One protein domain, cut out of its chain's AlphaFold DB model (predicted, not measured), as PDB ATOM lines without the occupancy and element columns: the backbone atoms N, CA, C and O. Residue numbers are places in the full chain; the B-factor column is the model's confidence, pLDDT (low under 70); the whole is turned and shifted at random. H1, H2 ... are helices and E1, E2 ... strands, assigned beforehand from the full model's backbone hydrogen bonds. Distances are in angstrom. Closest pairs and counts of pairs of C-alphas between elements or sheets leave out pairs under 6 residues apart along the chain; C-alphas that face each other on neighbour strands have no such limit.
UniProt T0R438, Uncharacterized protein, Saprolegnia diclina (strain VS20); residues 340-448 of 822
ATOM      1  N   SER A 340     214.471 135.845 158.083       80.75
ATOM      2  CA  SER A 340     213.907 134.728 157.305       80.75
ATOM      3  C   SER A 340     212.870 135.159 156.255       80.75
ATOM      4  O   SER A 340     212.383 134.321 155.494       80.75
ATOM      5  N   VAL A 341     212.513 136.450 156.212       85.56
ATOM      6  CA  VAL A 341     211.478 136.991 155.321       85.56
ATOM      7  C   VAL A 341     212.066 137.356 153.958       85.56
ATOM      8  O   VAL A 341     213.137 137.946 153.864       85.56
ATOM      9  N   LEU A 342     211.324 137.065 152.893       85.75
ATOM     10  CA  LEU A 342     211.621 137.455 151.515       85.75
ATOM     11  C   LEU A 342     210.386 138.042 150.818       85.75
ATOM     12  O   LEU A 342     209.246 137.680 151.116       85.75
ATOM     13  N   VAL A 343     210.620 138.937 149.857       87.81
ATOM     14  CA  VAL A 343     209.570 139.511 149.006       87.81
ATOM     15  C   VAL A 343     209.402 138.635 147.764       87.81
ATOM     16  O   VAL A 343     210.285 138.584 146.913       87.81
ATOM     17  N   ALA A 344     208.266 137.949 147.647       84.81
ATOM     18  CA  ALA A 344     207.931 137.127 146.490       84.81
ATOM     19  C   ALA A 344     206.939 137.864 145.577       84.81
ATOM     20  O   ALA A 344     205.793 138.115 145.969       84.81
ATOM     21  N   LEU A 345     207.382 138.183 144.358       88.00
ATOM     22  CA  LEU A 345     206.554 138.765 143.300       88.00
ATOM     23  C   LEU A 345     205.957 137.673 142.405       88.00
ATOM     24  O   LEU A 345     206.573 136.631 142.190       88.00
ATOM     25  N   ALA A 346     204.766 137.924 141.869       84.88
ATOM     26  CA  ALA A 346     204.095 137.045 140.917       84.88
ATOM     27  C   ALA A 346     203.226 137.850 139.942       84.88
ATOM     28  O   ALA A 346     202.662 138.885 140.304       84.88
ATOM     29  N   LYS A 347     203.068 137.339 138.718       86.25
ATOM     30  CA  LYS A 347     202.058 137.805 137.762       86.25
ATOM     31  C   LYS A 347     200.789 136.973 137.956       86.25
ATOM     32  O   LYS A 347     200.848 135.749 137.901       86.25
ATOM     33  N   GLN A 348     199.663 137.620 138.244       85.31
ATOM     34  CA  GLN A 348     198.373 136.939 138.406       85.31
ATOM     35  C   GLN A 348     197.806 136.482 137.049       85.31
ATOM     36  O   GLN A 348     198.183 137.048 136.021       85.31
ATOM     37  N   PRO A 349     196.835 135.544 137.018       81.50
ATOM     38  CA  PRO A 349     196.104 135.184 135.794       81.50
ATOM     39  C   PRO A 349     195.398 136.373 135.120       81.50
ATOM     40  O   PRO A 349     195.223 136.388 133.909       81.50
ATOM     41  N   THR A 350     195.053 137.406 135.894       82.94
ATOM     42  CA  THR A 350     194.529 138.708 135.431       82.94
ATOM     43  C   THR A 350     195.580 139.594 134.745       82.94
ATOM     44  O   THR A 350     195.283 140.721 134.358       82.94
ATOM     45  N   GLY A 351     196.831 139.137 134.662       82.44
ATOM     46  CA  GLY A 351     197.991 139.901 134.210       82.44
ATOM     47  C   GLY A 351     198.561 140.875 135.247       82.44
ATOM     48  O   GLY A 351     199.643 141.412 135.011       82.44
ATOM     49  N   ALA A 352     197.888 141.110 136.379       86.50
ATOM     50  CA  ALA A 352     198.298 142.086 137.391       86.50
ATOM     51  C   ALA A 352     199.555 141.665 138.177       86.50
ATOM     52  O   ALA A 352     199.824 140.476 138.365       86.50
ATOM     53  N   LEU A 353     200.313 142.648 138.674       88.25
ATOM     54  CA  LEU A 353     201.451 142.420 139.567       88.25
ATOM     55  C   LEU A 353     200.952 142.168 140.994       88.25
ATOM     56  O   LEU A 353     200.196 142.963 141.549       88.25
ATOM     57  N   SER A 354     201.413 141.082 141.605       87.75
ATOM     58  CA  SER A 354     201.102 140.701 142.979       87.75
ATOM     59  C   SER A 354     202.382 140.524 143.786       87.75
ATOM     60  O   SER A 354     203.379 140.007 143.285       87.75
ATOM     61  N   MET A 355     202.330 140.903 145.060       87.62
ATOM     62  CA  MET A 355     203.419 140.746 146.021       87.62
ATOM     63  C   MET A 355     202.924 139.970 147.239       87.62
ATOM     64  O   MET A 355     201.815 140.187 147.718       87.62
ATOM     65  N   SER A 356     203.775 139.098 147.769       85.38
ATOM     66  CA  SER A 356     203.577 138.428 149.055       85.38
ATOM     67  C   SER A 356     204.882 138.438 149.844       85.38
ATOM     68  O   SER A 356     205.952 138.232 149.271       85.38
ATOM     69  N   LEU A 357     204.806 138.667 151.154       86.69
ATOM     70  CA  LEU A 357     205.923 138.373 152.049       86.69
ATOM     71  C   LEU A 357     205.877 136.883 152.383       86.69
ATOM     72  O   LEU A 357     204.818 136.356 152.732       86.69
ATOM     73  N   LYS A 358     207.013 136.201 152.250       85.75
ATOM     74  CA  LYS A 358     207.144 134.768 152.524       85.75
ATOM     75  C   LYS A 358     208.306 134.489 153.470       85.75
ATOM     76  O   LYS A 358     209.210 135.309 153.580       85.75
ATOM     77  N   THR A 359     208.286 133.332 154.113       84.94
ATOM     78  CA  THR A 359     209.378 132.792 154.931       84.94
ATOM     79  C   THR A 359     209.847 131.452 154.387       84.94
ATOM     80  O   THR A 359     209.080 130.710 153.767       84.94
ATOM     81  N   THR A 360     211.117 131.131 154.623       73.69
ATOM     82  CA  THR A 360     211.689 129.809 154.343       73.69
ATOM     83  C   THR A 360     211.420 128.860 155.513       73.69
ATOM     84  O   THR A 360     212.182 128.839 156.481       73.69
ATOM     85  N   GLU A 361     210.358 128.057 155.435       63.53
ATOM     86  CA  GLU A 361     210.187 126.896 156.318       63.53
ATOM     87  C   GLU A 361     210.686 125.649 155.569       63.53
ATOM     88  O   GLU A 361     209.965 125.014 154.796       63.53
ATOM     89  N   GLY A 362     211.978 125.349 155.746       57.28
ATOM     90  CA  GLY A 362     212.681 124.293 155.015       57.28
ATOM     91  C   GLY A 362     212.718 124.551 153.505       57.28
ATOM     92  O   GLY A 362     213.068 125.641 153.060       57.28
ATOM     93  N   VAL A 363     212.334 123.541 152.721       47.56
ATOM     94  CA  VAL A 363     212.254 123.601 151.246       47.56
ATOM     95  C   VAL A 363     211.031 124.412 150.769       47.56
ATOM     96  O   VAL A 363     210.919 124.740 149.590       47.56
ATOM     97  N   THR A 364     210.098 124.756 151.667       55.56
ATOM     98  CA  THR A 364     208.812 125.375 151.313       55.56
ATOM     99  C   THR A 364     208.706 126.848 151.704       55.56
ATOM    100  O   THR A 364     209.016 127.248 152.825       55.56
ATOM    101  N   TYR A 365     208.195 127.663 150.777       77.94
ATOM    102  CA  TYR A 365     207.910 129.077 151.015       77.94
ATOM    103  C   TYR A 365     206.507 129.274 151.596       77.94
ATOM    104  O   TYR A 365     205.514 129.241 150.863       77.94
ATOM    105  N   ARG A 366     206.421 129.548 152.898       81.94
ATOM    106  CA  ARG A 366     205.163 129.875 153.584       81.94
ATOM    107  C   ARG A 366     204.860 131.369 153.448       81.94
ATOM    108  O   ARG A 366     205.776 132.181 153.467       81.94
ATOM    109  N   VAL A 367     203.593 131.758 153.296       82.44
ATOM    110  CA  VAL A 367     203.190 133.181 153.287       82.44
ATOM    111  C   VAL A 367     203.099 133.699 154.724       82.44
ATOM    112  O   VAL A 367     202.459 133.058 155.557       82.44
ATOM    113  N   VAL A 368     203.705 134.858 154.996       83.31
ATOM    114  CA  VAL A 368     203.633 135.533 156.302       83.31
ATOM    115  C   VAL A 368     202.201 136.008 156.534       83.31
ATOM    116  O   VAL A 368     201.687 136.827 155.768       83.31
ATOM    117  N   VAL A 369     201.545 135.510 157.583       81.88
ATOM    118  CA  VAL A 369     200.160 135.908 157.888       81.88
ATOM    119  C   VAL A 369     200.108 137.247 158.630       81.88
ATOM    120  O   VAL A 369     201.089 137.695 159.222       81.88
ATOM    121  N   ALA A 370     198.950 137.914 158.622       75.50
ATOM    122  CA  ALA A 370     198.806 139.269 159.168       75.50
ATOM    123  C   ALA A 370     199.210 139.398 160.655       75.50
ATOM    124  O   ALA A 370     199.694 140.449 161.071       75.50
ATOM    125  N   THR A 371     199.047 138.345 161.460       78.38
ATOM    126  CA  THR A 371     199.505 138.300 162.861       78.38
ATOM    127  C   THR A 371     201.031 138.318 162.972       78.38
ATOM    128  O   THR A 371     201.577 139.104 163.744       78.38
ATOM    129  N   GLU A 372     201.725 137.521 162.158       83.50
ATOM    130  CA  GLU A 372     203.190 137.479 162.083       83.50
ATOM    131  C   GLU A 372     203.753 138.795 161.531       83.50
ATOM    132  O   GLU A 372     204.696 139.346 162.092       83.50
ATOM    133  N   LEU A 373     203.125 139.363 160.495       82.56
ATOM    134  CA  LEU A 373     203.527 140.651 159.929       82.56
ATOM    135  C   LEU A 373     203.403 141.795 160.948       82.56
ATOM    136  O   LEU A 373     204.308 142.619 161.064       82.56
ATOM    137  N   ASN A 374     202.331 141.811 161.747       82.69
ATOM    138  CA  ASN A 374     202.185 142.765 162.848       82.69
ATOM    139  C   ASN A 374     203.243 142.553 163.948       82.69
ATOM    140  O   ASN A 374     203.768 143.534 164.476       82.69
ATOM    141  N   ALA A 375     203.615 141.307 164.260       83.19
ATOM    142  CA  ALA A 375     204.704 141.012 165.196       83.19
ATOM    143  C   ALA A 375     206.082 141.455 164.660       83.19
ATOM    144  O   ALA A 375     206.916 141.944 165.427       83.19
ATOM    145  N   ILE A 376     206.322 141.347 163.349       83.75
ATOM    146  CA  ILE A 376     207.524 141.882 162.692       83.75
ATOM    147  C   ILE A 376     207.522 143.416 162.747       83.75
ATOM    148  O   ILE A 376     208.536 144.005 163.106       83.75
ATOM    149  N   TYR A 377     206.397 144.082 162.465       89.44
ATOM    150  CA  TYR A 377     206.288 145.544 162.561       89.44
ATOM    151  C   TYR A 377     206.477 146.076 163.990       89.44
ATOM    152  O   TYR A 377     207.075 147.138 164.163       89.44
ATOM    153  N   ALA A 378     206.021 145.342 165.010       82.19
ATOM    154  CA  ALA A 378     206.252 145.688 166.411       82.19
ATOM    155  C   ALA A 378     207.738 145.581 166.808       82.19
ATOM    156  O   ALA A 378     208.241 146.432 167.538       82.19
ATOM    157  N   GLN A 379     208.451 144.569 166.299       82.31
ATOM    158  CA  GLN A 379     209.891 144.384 166.539       82.31
ATOM    159  C   GLN A 379     210.761 145.322 165.680       82.31
ATOM    160  O   GLN A 379     211.809 145.779 166.133       82.31
ATOM    161  N   HIS A 380     210.308 145.676 164.472       84.81
ATOM    162  CA  HIS A 380     211.027 146.519 163.512       84.81
ATOM    163  C   HIS A 380     210.164 147.705 163.031       84.81
ATOM    164  O   HIS A 380     209.715 147.717 161.881       84.81
ATOM    165  N   PRO A 381     209.976 148.768 163.844       85.69
ATOM    166  CA  PRO A 381     209.130 149.913 163.476       85.69
ATOM    167  C   PRO A 381     209.547 150.644 162.188       85.69
ATOM    168  O   PRO A 381     208.720 151.276 161.537       85.69
ATOM    169  N   ARG A 382     210.825 150.543 161.788       88.12
ATOM    170  CA  ARG A 382     211.336 151.089 160.514       88.12
ATOM    171  C   ARG A 382     210.994 150.235 159.285       88.12
ATOM    172  O   ARG A 382     211.136 150.733 158.175       88.12
ATOM    173  N   PHE A 383     210.540 148.992 159.456       91.56
ATOM    174  CA  PHE A 383     210.159 148.114 158.347       91.56
ATOM    175  C   PHE A 383     208.788 148.480 157.767       91.56
ATOM    176  O   PHE A 383     208.633 148.517 156.548       91.56
ATOM    177  N   LYS A 384     207.811 148.822 158.624       89.19
ATOM    178  CA  LYS A 384     206.436 149.124 158.191       89.19
ATOM    179  C   LYS A 384     206.360 150.213 157.102       89.19
ATOM    180  O   LYS A 384     205.804 149.908 156.049       89.19
ATOM    181  N   PRO A 385     206.973 151.408 157.250       89.44
ATOM    182  CA  PRO A 385     206.912 152.440 156.210       89.44
ATOM    183  C   PRO A 385     207.521 152.017 154.863       89.44
ATOM    184  O   PRO A 385     207.095 152.510 153.822       89.44
ATOM    185  N   LEU A 386     208.496 151.098 154.863       91.12
ATOM    186  CA  LEU A 386     209.109 150.583 153.634       91.12
ATOM    187  C   LEU A 386     208.156 149.632 152.896       91.12
ATOM    188  O   LEU A 386     208.011 149.735 151.680       91.12
ATOM    189  N   VAL A 387     207.468 148.745 153.625       90.75
ATOM    190  CA  VAL A 387     206.469 147.833 153.042       90.75
ATOM    191  C   VAL A 387     205.213 148.595 152.600       90.75
ATOM    192  O   VAL A 387     204.707 148.339 151.509       90.75
ATOM    193  N   ASP A 388     204.756 149.582 153.378       88.50
ATOM    194  CA  ASP A 388     203.651 150.476 152.996       88.50
ATOM    195  C   ASP A 388     203.991 151.272 151.717       88.50
ATOM    196  O   ASP A 388     203.172 151.385 150.800       88.50
ATOM    197  N   GLY A 389     205.224 151.784 151.617       90.38
ATOM    198  CA  GLY A 389     205.733 152.472 150.428       90.38
ATOM    199  C   GLY A 389     205.818 151.558 149.200       90.38
ATOM    200  O   GLY A 389     205.390 151.948 148.113       90.38
ATOM    201  N   LEU A 390     206.285 150.318 149.374       92.00
ATOM    202  CA  LEU A 390     206.328 149.310 148.311       92.00
ATOM    203  C   LEU A 390     204.922 148.907 147.837       92.00
ATOM    204  O   LEU A 390     204.682 148.830 146.633       92.00
ATOM    205  N   PHE A 391     203.963 148.733 148.751       90.31
ATOM    206  CA  PHE A 391     202.564 148.472 148.395       90.31
ATOM    207  C   PHE A 391     201.925 149.668 147.664       90.31
ATOM    208  O   PHE A 391     201.174 149.488 146.703       90.31
ATOM    209  N   THR A 392     202.277 150.896 148.057       91.75
ATOM    210  CA  THR A 392     201.850 152.130 147.378       91.75
ATOM    211  C   THR A 392     202.398 152.201 145.948       91.75
ATOM    212  O   THR A 392     201.640 152.461 145.014       91.75
ATOM    213  N   ALA A 393     203.689 151.911 145.749       90.06
ATOM    214  CA  ALA A 393     204.308 151.868 144.423       90.06
ATOM    215  C   ALA A 393     203.713 150.749 143.545       90.06
ATOM    216  O   ALA A 393     203.371 150.989 142.389       90.06
ATOM    217  N   MET A 394     203.491 149.555 144.111       92.12
ATOM    218  CA  MET A 394     202.817 148.444 143.426       92.12
ATOM    219  C   MET A 394     201.401 148.827 142.977       92.12
ATOM    220  O   MET A 394     200.981 148.466 141.879       92.12
ATOM    221  N   SER A 395     200.670 149.577 143.807       91.38
ATOM    222  CA  SER A 395     199.311 150.036 143.502       91.38
ATOM    223  C   SER A 395     199.297 151.050 142.355       91.38
ATOM    224  O   SER A 395     198.511 150.895 141.424       91.38
ATOM    225  N   ARG A 396     200.213 152.034 142.357       90.69
ATOM    226  CA  ARG A 396     200.374 153.000 141.249       90.69
ATOM    227  C   ARG A 396     200.753 152.319 139.939       90.69
ATOM    228  O   ARG A 396     200.157 152.609 138.903       90.69
ATOM    229  N   LEU A 397     201.696 151.378 139.993       89.75
ATOM    230  CA  LEU A 397     202.090 150.598 138.826       89.75
ATOM    231  C   LEU A 397     200.900 149.787 138.296       89.75
ATOM    232  O   LEU A 397     200.557 149.929 137.128       89.75
ATOM    233  N   ASN A 398     200.193 149.034 139.145       90.88
ATOM    234  CA  ASN A 398     198.993 148.288 138.746       90.88
ATOM    235  C   ASN A 398     197.869 149.171 138.176       90.88
ATOM    236  O   ASN A 398     197.140 148.705 137.303       90.88
ATOM    237  N   GLU A 399     197.733 150.424 138.616       91.56
ATOM    238  CA  GLU A 399     196.792 151.387 138.026       91.56
ATOM    239  C   GLU A 399     197.180 151.732 136.578       91.56
ATOM    240  O   GLU A 399     196.356 151.657 135.665       91.56
ATOM    241  N   ARG A 400     198.469 152.011 136.326       88.00
ATOM    242  CA  ARG A 400     198.981 152.217 134.959       88.00
ATOM    243  C   ARG A 400     198.844 150.960 134.104       88.00
ATOM    244  O   ARG A 400     198.383 151.061 132.967       88.00
ATOM    245  N   LEU A 401     199.172 149.787 134.647       86.69
ATOM    246  CA  LEU A 401     199.031 148.507 133.947       86.69
ATOM    247  C   LEU A 401     197.560 148.220 133.577       86.69
ATOM    248  O   LEU A 401     197.294 147.760 132.466       86.69
ATOM    249  N   ARG A 402     196.590 148.554 134.445       88.75
ATOM    250  CA  ARG A 402     195.149 148.365 134.180       88.75
ATOM    251  C   ARG A 402     194.691 149.086 132.912       88.75
ATOM    252  O   ARG A 402     193.964 148.498 132.115       88.75
ATOM    253  N   SER A 403     195.178 150.308 132.677       86.06
ATOM    254  CA  SER A 403     194.869 151.092 131.465       86.06
ATOM    255  C   SER A 403     195.318 150.433 130.146       86.06
ATOM    256  O   SER A 403     194.888 150.841 129.070       86.06
ATOM    257  N   ARG A 404     196.165 149.398 130.223       84.06
ATOM    258  CA  ARG A 404     196.674 148.594 129.102       84.06
ATOM    259  C   ARG A 404     196.313 147.107 129.232       84.06
ATOM    260  O   ARG A 404     197.037 146.260 128.709       84.06
ATOM    261  N   GLN A 405     195.237 146.773 129.956       85.56
ATOM    262  CA  GLN A 405     194.802 145.386 130.216       85.56
ATOM    263  C   GLN A 405     195.927 144.495 130.789       85.56
ATOM    264  O   GLN A 405     196.026 143.313 130.485       85.56
ATOM    265  N   TYR A 406     196.813 145.083 131.600       85.31
ATOM    266  CA  TYR A 406     197.971 144.429 132.218       85.31
ATOM    267  C   TYR A 406     198.988 143.793 131.240       85.31
ATOM    268  O   TYR A 406     199.792 142.932 131.618       85.31
ATOM    269  N   SER A 407     199.003 144.258 129.987       80.50
ATOM    270  CA  SER A 407     199.991 143.896 128.963       80.50
ATOM    271  C   SER A 407     201.315 144.678 129.101       80.50
ATOM    272  O   SER A 407     201.436 145.581 129.932       80.50
ATOM    273  N   GLY A 408     202.326 144.317 128.295       79.06
ATOM    274  CA  GLY A 408     203.563 145.096 128.091       79.06
ATOM    275  C   GLY A 408     204.507 145.238 129.297       79.06
ATOM    276  O   GLY A 408     205.269 146.200 129.360       79.06
ATOM    277  N   TRP A 409     204.456 144.301 130.248       89.88
ATOM    278  CA  TRP A 409     205.352 144.258 131.408       89.88
ATOM    279  C   TRP A 409     205.785 142.823 131.747       89.88
ATOM    280  O   TRP A 409     205.008 141.872 131.562       89.88
ATOM    281  N   ALA A 410     206.999 142.684 132.279       86.31
ATOM    282  CA  ALA A 410     207.642 141.416 132.622       86.31
ATOM    283  C   ALA A 410     208.323 141.457 134.005       86.31
ATOM    284  O   ALA A 410     208.583 142.526 134.560       86.31
ATOM    285  N   LEU A 411     208.617 140.271 134.546       86.88
ATOM    286  CA  LEU A 411     209.551 140.077 135.657       86.88
ATOM    287  C   LEU A 411     210.883 139.597 135.082       86.88
ATOM    288  O   LEU A 411     210.900 138.672 134.269       86.88
ATOM    289  N   THR A 412     211.981 140.211 135.505       84.75
ATOM    290  CA  THR A 412     213.336 139.789 135.137       84.75
ATOM    291  C   THR A 412     213.784 138.590 135.980       84.75
ATOM    292  O   THR A 412     213.252 138.332 137.063       84.75
ATOM    293  N   SER A 413     214.830 137.889 135.538       73.25
ATOM    294  CA  SER A 413     215.483 136.829 136.324       73.25
ATOM    295  C   SER A 413     216.112 137.329 137.634       73.25
ATOM    296  O   SER A 413     216.339 136.534 138.542       73.25
ATOM    297  N   THR A 414     216.348 138.639 137.772       73.44
ATOM    298  CA  THR A 414     216.827 139.281 139.009       73.44
ATOM    299  C   THR A 414     215.693 139.746 139.933       73.44
ATOM    300  O   THR A 414     215.955 140.345 140.975       73.44
ATOM    301  N   GLY A 415     214.430 139.464 139.586       75.62
ATOM    302  CA  GLY A 415     213.259 139.786 140.403       75.62
ATOM    303  C   GLY A 415     212.816 141.253 140.344       75.62
ATOM    304  O   GLY A 415     212.017 141.677 141.178       75.62
ATOM    305  N   THR A 416     213.313 142.031 139.379       85.38
ATOM    306  CA  THR A 416     212.827 143.392 139.101       85.38
ATOM    307  C   THR A 416     211.661 143.371 138.114       85.38
ATOM    308  O   THR A 416     211.482 142.421 137.350       85.38
ATOM    309  N   VAL A 417     210.847 144.428 138.122       88.06
ATOM    310  CA  VAL A 417     209.765 144.621 137.148       88.06
ATOM    311  C   VAL A 417     210.238 145.527 136.019       88.06
ATOM    312  O   VAL A 417     210.714 146.636 136.268       88.06
ATOM    313  N   GLU A 418     210.055 145.077 134.782       86.81
ATOM    314  CA  GLU A 418     210.318 145.846 133.566       86.81
ATOM    315  C   GLU A 418     208.994 146.187 132.865       86.81
ATOM    316  O   GLU A 418     208.114 145.337 132.719       86.81
ATOM    317  N   CYS A 419     208.826 147.448 132.456       87.12
ATOM    318  CA  CYS A 419     207.609 147.950 131.815       87.12
ATOM    319  C   CYS A 419     207.966 149.038 130.795       87.12
ATOM    320  O   CYS A 419     208.386 150.134 131.172       87.12
ATOM    321  N   SER A 420     207.780 148.747 129.507       79.38
ATOM    322  CA  SER A 420     208.265 149.595 128.406       79.38
ATOM    323  C   SER A 420     207.533 150.936 128.273       79.38
ATOM    324  O   SER A 420     208.101 151.900 127.767       79.38
ATOM    325  N   TYR A 421     206.286 151.024 128.748       83.94
ATOM    326  CA  TYR A 421     205.434 152.219 128.644       83.94
ATOM    327  C   TYR A 421     205.229 152.966 129.970       83.94
ATOM    328  O   TYR A 421     204.593 154.019 129.992       83.94
ATOM    329  N   SER A 422     205.743 152.440 131.085       85.56
ATOM    330  CA  SER A 422     205.733 153.132 132.380       85.56
ATOM    331  C   SER A 422     207.051 152.918 133.144       85.56
ATOM    332  O   SER A 422     207.043 152.435 134.281       85.56
ATOM    333  N   PRO A 423     208.206 153.272 132.539       87.00
ATOM    334  CA  PRO A 423     209.516 153.038 133.143       87.00
ATOM    335  C   PRO A 423     209.706 153.811 134.454       87.00
ATOM    336  O   PRO A 423     210.427 153.353 135.332       87.00
ATOM    337  N   THR A 424     209.028 154.950 134.633       88.81
ATOM    338  CA  THR A 424     209.082 155.767 135.855       88.81
ATOM    339  C   THR A 424     208.422 155.089 137.058       88.81
ATOM    340  O   THR A 424     209.034 155.010 138.120       88.81
ATOM    341  N   GLU A 425     207.207 154.551 136.907       89.56
ATOM    342  CA  GLU A 425     206.508 153.831 137.985       89.56
ATOM    343  C   GLU A 425     207.157 152.458 138.242       89.56
ATOM    344  O   GLU A 425     207.259 152.028 139.390       89.56
ATOM    345  N   ALA A 426     207.676 151.793 137.201       89.06
ATOM    346  CA  ALA A 426     208.463 150.568 137.354       89.06
ATOM    347  C   ALA A 426     209.787 150.820 138.102       89.06
ATOM    348  O   ALA A 426     210.125 150.074 139.021       89.06
ATOM    349  N   ALA A 427     210.506 151.904 137.790       89.38
ATOM    350  CA  ALA A 427     211.698 152.316 138.533       89.38
ATOM    351  C   ALA A 427     211.371 152.681 139.991       89.38
ATOM    352  O   ALA A 427     212.089 152.254 140.896       89.38
ATOM    353  N   ALA A 428     210.268 153.395 140.244       89.56
ATOM    354  CA  ALA A 428     209.813 153.716 141.598       89.56
ATOM    355  C   ALA A 428     209.467 152.454 142.413       89.56
ATOM    356  O   ALA A 428     209.868 152.335 143.574       89.56
ATOM    357  N   PHE A 429     208.788 151.479 141.799       93.19
ATOM    358  CA  PHE A 429     208.532 150.169 142.401       93.19
ATOM    359  C   PHE A 429     209.835 149.409 142.699       93.19
ATOM    360  O   PHE A 429     210.032 148.952 143.825       93.19
ATOM    361  N   ASN A 430     210.758 149.330 141.736       92.44
ATOM    362  CA  ASN A 430     212.046 148.653 141.914       92.44
ATOM    363  C   ASN A 430     212.906 149.317 143.011       92.44
ATOM    364  O   ASN A 430     213.537 148.611 143.796       92.44
ATOM    365  N   ALA A 431     212.893 150.648 143.134       91.00
ATOM    366  CA  ALA A 431     213.592 151.372 144.201       91.00
ATOM    367  C   ALA A 431     212.980 151.113 145.594       91.00
ATOM    368  O   ALA A 431     213.708 150.932 146.577       91.00
ATOM    369  N   ALA A 432     211.648 151.028 145.695       89.94
ATOM    370  CA  ALA A 432     210.974 150.632 146.932       89.94
ATOM    371  C   ALA A 432     211.284 149.167 147.305       89.94
ATOM    372  O   ALA A 432     211.575 148.871 148.466       89.94
ATOM    373  N   LEU A 433     211.316 148.264 146.318       90.94
ATOM    374  CA  LEU A 433     211.659 146.849 146.488       90.94
ATOM    375  C   LEU A 433     213.102 146.677 146.982       90.94
ATOM    376  O   LEU A 433     213.348 145.966 147.956       90.94
ATOM    377  N   GLN A 434     214.052 147.389 146.370       90.12
ATOM    378  CA  GLN A 434     215.441 147.447 146.827       90.12
ATOM    379  C   GLN A 434     215.548 147.986 148.259       90.12
ATOM    380  O   GLN A 434     216.321 147.448 149.048       90.12
ATOM    381  N   SER A 435     214.753 148.994 148.628       90.88
ATOM    382  CA  SER A 435     214.751 149.563 149.986       90.88
ATOM    383  C   SER A 435     214.275 148.556 151.045       90.88
ATOM    384  O   SER A 435     214.883 148.448 152.112       90.88
ATOM    385  N   VAL A 436     213.237 147.767 150.737       89.12
ATOM    386  CA  VAL A 436     212.757 146.662 151.589       89.12
ATOM    387  C   VAL A 436     213.807 145.549 151.687       89.12
ATOM    388  O   VAL A 436     214.167 145.142 152.793       89.12
ATOM    389  N   ASN A 437     214.366 145.108 150.556       88.81
ATOM    390  CA  ASN A 437     215.369 144.040 150.520       88.81
ATOM    391  C   ASN A 437     216.664 144.434 151.254       88.81
ATOM    392  O   ASN A 437     217.189 143.643 152.037       88.81
ATOM    393  N   GLN A 438     217.147 145.672 151.093       88.75
ATOM    394  CA  GLN A 438     218.288 146.186 151.859       88.75
ATOM    395  C   GLN A 438     218.015 146.209 153.368       88.75
ATOM    396  O   GLN A 438     218.933 145.954 154.146       88.75
ATOM    397  N   TYR A 439     216.786 146.502 153.806       88.94
ATOM    398  CA  TYR A 439     216.450 146.469 155.231       88.94
ATOM    399  C   TYR A 439     216.535 145.043 155.792       88.94
ATOM    400  O   TYR A 439     217.215 144.831 156.796       88.94
ATOM    401  N   ILE A 440     215.919 144.072 155.107       86.81
ATOM    402  CA  ILE A 440     215.952 142.641 155.458       86.81
ATOM    403  C   ILE A 440     217.403 142.138 155.541       86.81
ATOM    404  O   ILE A 440     217.815 141.596 156.567       86.81
ATOM    405  N   VAL A 441     218.209 142.398 154.506       84.56
ATOM    406  CA  VAL A 441     219.632 142.018 154.458       84.56
ATOM    407  C   VAL A 441     220.418 142.649 155.614       84.56
ATOM    408  O   VAL A 441     221.185 141.958 156.285       84.56
ATOM    409  N   ARG A 442     220.186 143.930 155.937       84.88
ATOM    410  CA  ARG A 442     220.825 144.578 157.099       84.88
ATOM    411  C   ARG A 442     220.424 143.936 158.430       84.88
ATOM    412  O   ARG A 442     221.279 143.853 159.303       84.88
ATOM    413  N   GLN A 443     219.184 143.467 158.606       83.00
ATOM    414  CA  GLN A 443     218.810 142.726 159.823       83.00
ATOM    415  C   GLN A 443     219.511 141.358 159.881       83.00
ATOM    416  O   GLN A 443     220.075 141.010 160.917       83.00
ATOM    417  N   LYS A 444     219.582 140.636 158.752       76.75
ATOM    418  CA  LYS A 444     220.294 139.352 158.640       76.75
ATOM    419  C   LYS A 444     221.781 139.459 159.009       76.75
ATOM    420  O   LYS A 444     222.295 138.592 159.707       76.75
ATOM    421  N   HIS A 445     222.466 140.535 158.610       70.31
ATOM    422  CA  HIS A 445     223.865 140.770 159.000       70.31
ATOM    423  C   HIS A 445     224.032 141.383 160.402       70.31
ATOM    424  O   HIS A 445     225.048 141.134 161.050       70.31
ATOM    425  N   ALA A 446     223.048 142.127 160.925       57.00
ATOM    426  CA  ALA A 446     223.110 142.685 162.282       57.00
ATOM    427  C   ALA A 446     223.191 141.601 163.378       57.00
ATOM    428  O   ALA A 446     223.779 141.847 164.431       57.00
ATOM    429  N   HIS A 447     222.671 140.399 163.113       45.88
ATOM    430  CA  HIS A 447     222.814 139.236 163.996       45.88
ATOM    431  C   HIS A 447     224.231 138.634 164.042       45.88
ATOM    432  O   HIS A 447     224.535 137.904 164.980       45.88
ATOM    433  N   LEU A 448     225.103 138.958 163.080       40.75
ATOM    434  CA  LEU A 448     226.489 138.469 163.006       40.75
ATOM    435  C   LEU A 448     227.532 139.538 163.388       40.75
ATOM    436  O   LEU A 448     228.684 139.211 163.646       40.75
TER     437      LEU A 448
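What this domain is: This is residues 340 to 448 of the 822 residues of an uncharacterized protein of Saprolegnia diclina (strain VS20) (UniProt T0R438). Two long helices, H2 and H3, run side by side in opposite directions, and the long hairpin E1 and E2 of a twisted three-stranded sheet lies along them, E2 next to H2 and E1 next to H3. The short helix H1 sits at the end of the body where H2 begins, and the small hairpin E4 and E5 sits at the other end, with E5 packed on the first part of H3. The printed part has 109 residues with three named helices and five named strands, in the order E1 E2 E3 H1 H2 E4 E5 H3; the class is mixed, and both sheets, E1 - E2 - E3 and E4 - E5, are antiparallel. The whole is compact, with a radius of gyration of the C-alphas of 14.6 A, but elongated, spanning 43 by 27 by 25 A.

How they stand to each other: Start with E1, residues 341 to 347, E2, residues 353 to 361, and E3, residues 364 to 367: they form a meander, each strand the antiparallel neighbour of the one before, and the sheet is strongly twisted. In the hairpin E1 and E2, look for N 344 and O 356, 2.8 A apart; in the hairpin E2 and E3, N 359 and O 366 are 2.8 A apart. Next comes H1, residues 370 to 379, which is not on this sheet. H1 is close to but not clearly touching H2, residues 384 to 402; their closest C-alphas, of Tyr 377 and Lys 384, are 5.7 A apart. H2 only grazes the sheet, with residues 387 to 401. Then E4, residues 409 to 411, and E5, residues 417 to 419, make a hairpin with N 410 and O 418 2.9 A apart. H3, residues 423 to 446, touches H2 with residues 425 to 436 alone, at a shallow tilt of 25 degrees, opposite ways; the closest C-alphas, of Ala 393 and Phe 429, are 5.0 A apart. H3 only grazes the three-stranded sheet, with residues 433 to 444. In H1, H2 and H3 every O i to N i+4 pair is within hydrogen-bond range.

Where its parts are: Find C-alpha 341 at (211.478, 136.991, 155.321), where E1 begins; it is 19.9 A long, and E2 after it 24.5 A. H2 starts at C-alpha 384, (206.436, 149.124, 158.191), and runs 26.5 A. H3 runs 33.8 A to C-alpha 446 at (223.110, 142.685, 162.282). E3, H1, E4 and E5 are shorter.

The domain as a whole: The C-alphas farthest apart, of Ser 403 and Leu 448, are 46.4 A from each other. The printed part has no cut and no long link. Confidence is under 70 at residues 361 to 364 and 446 to 448 of this model.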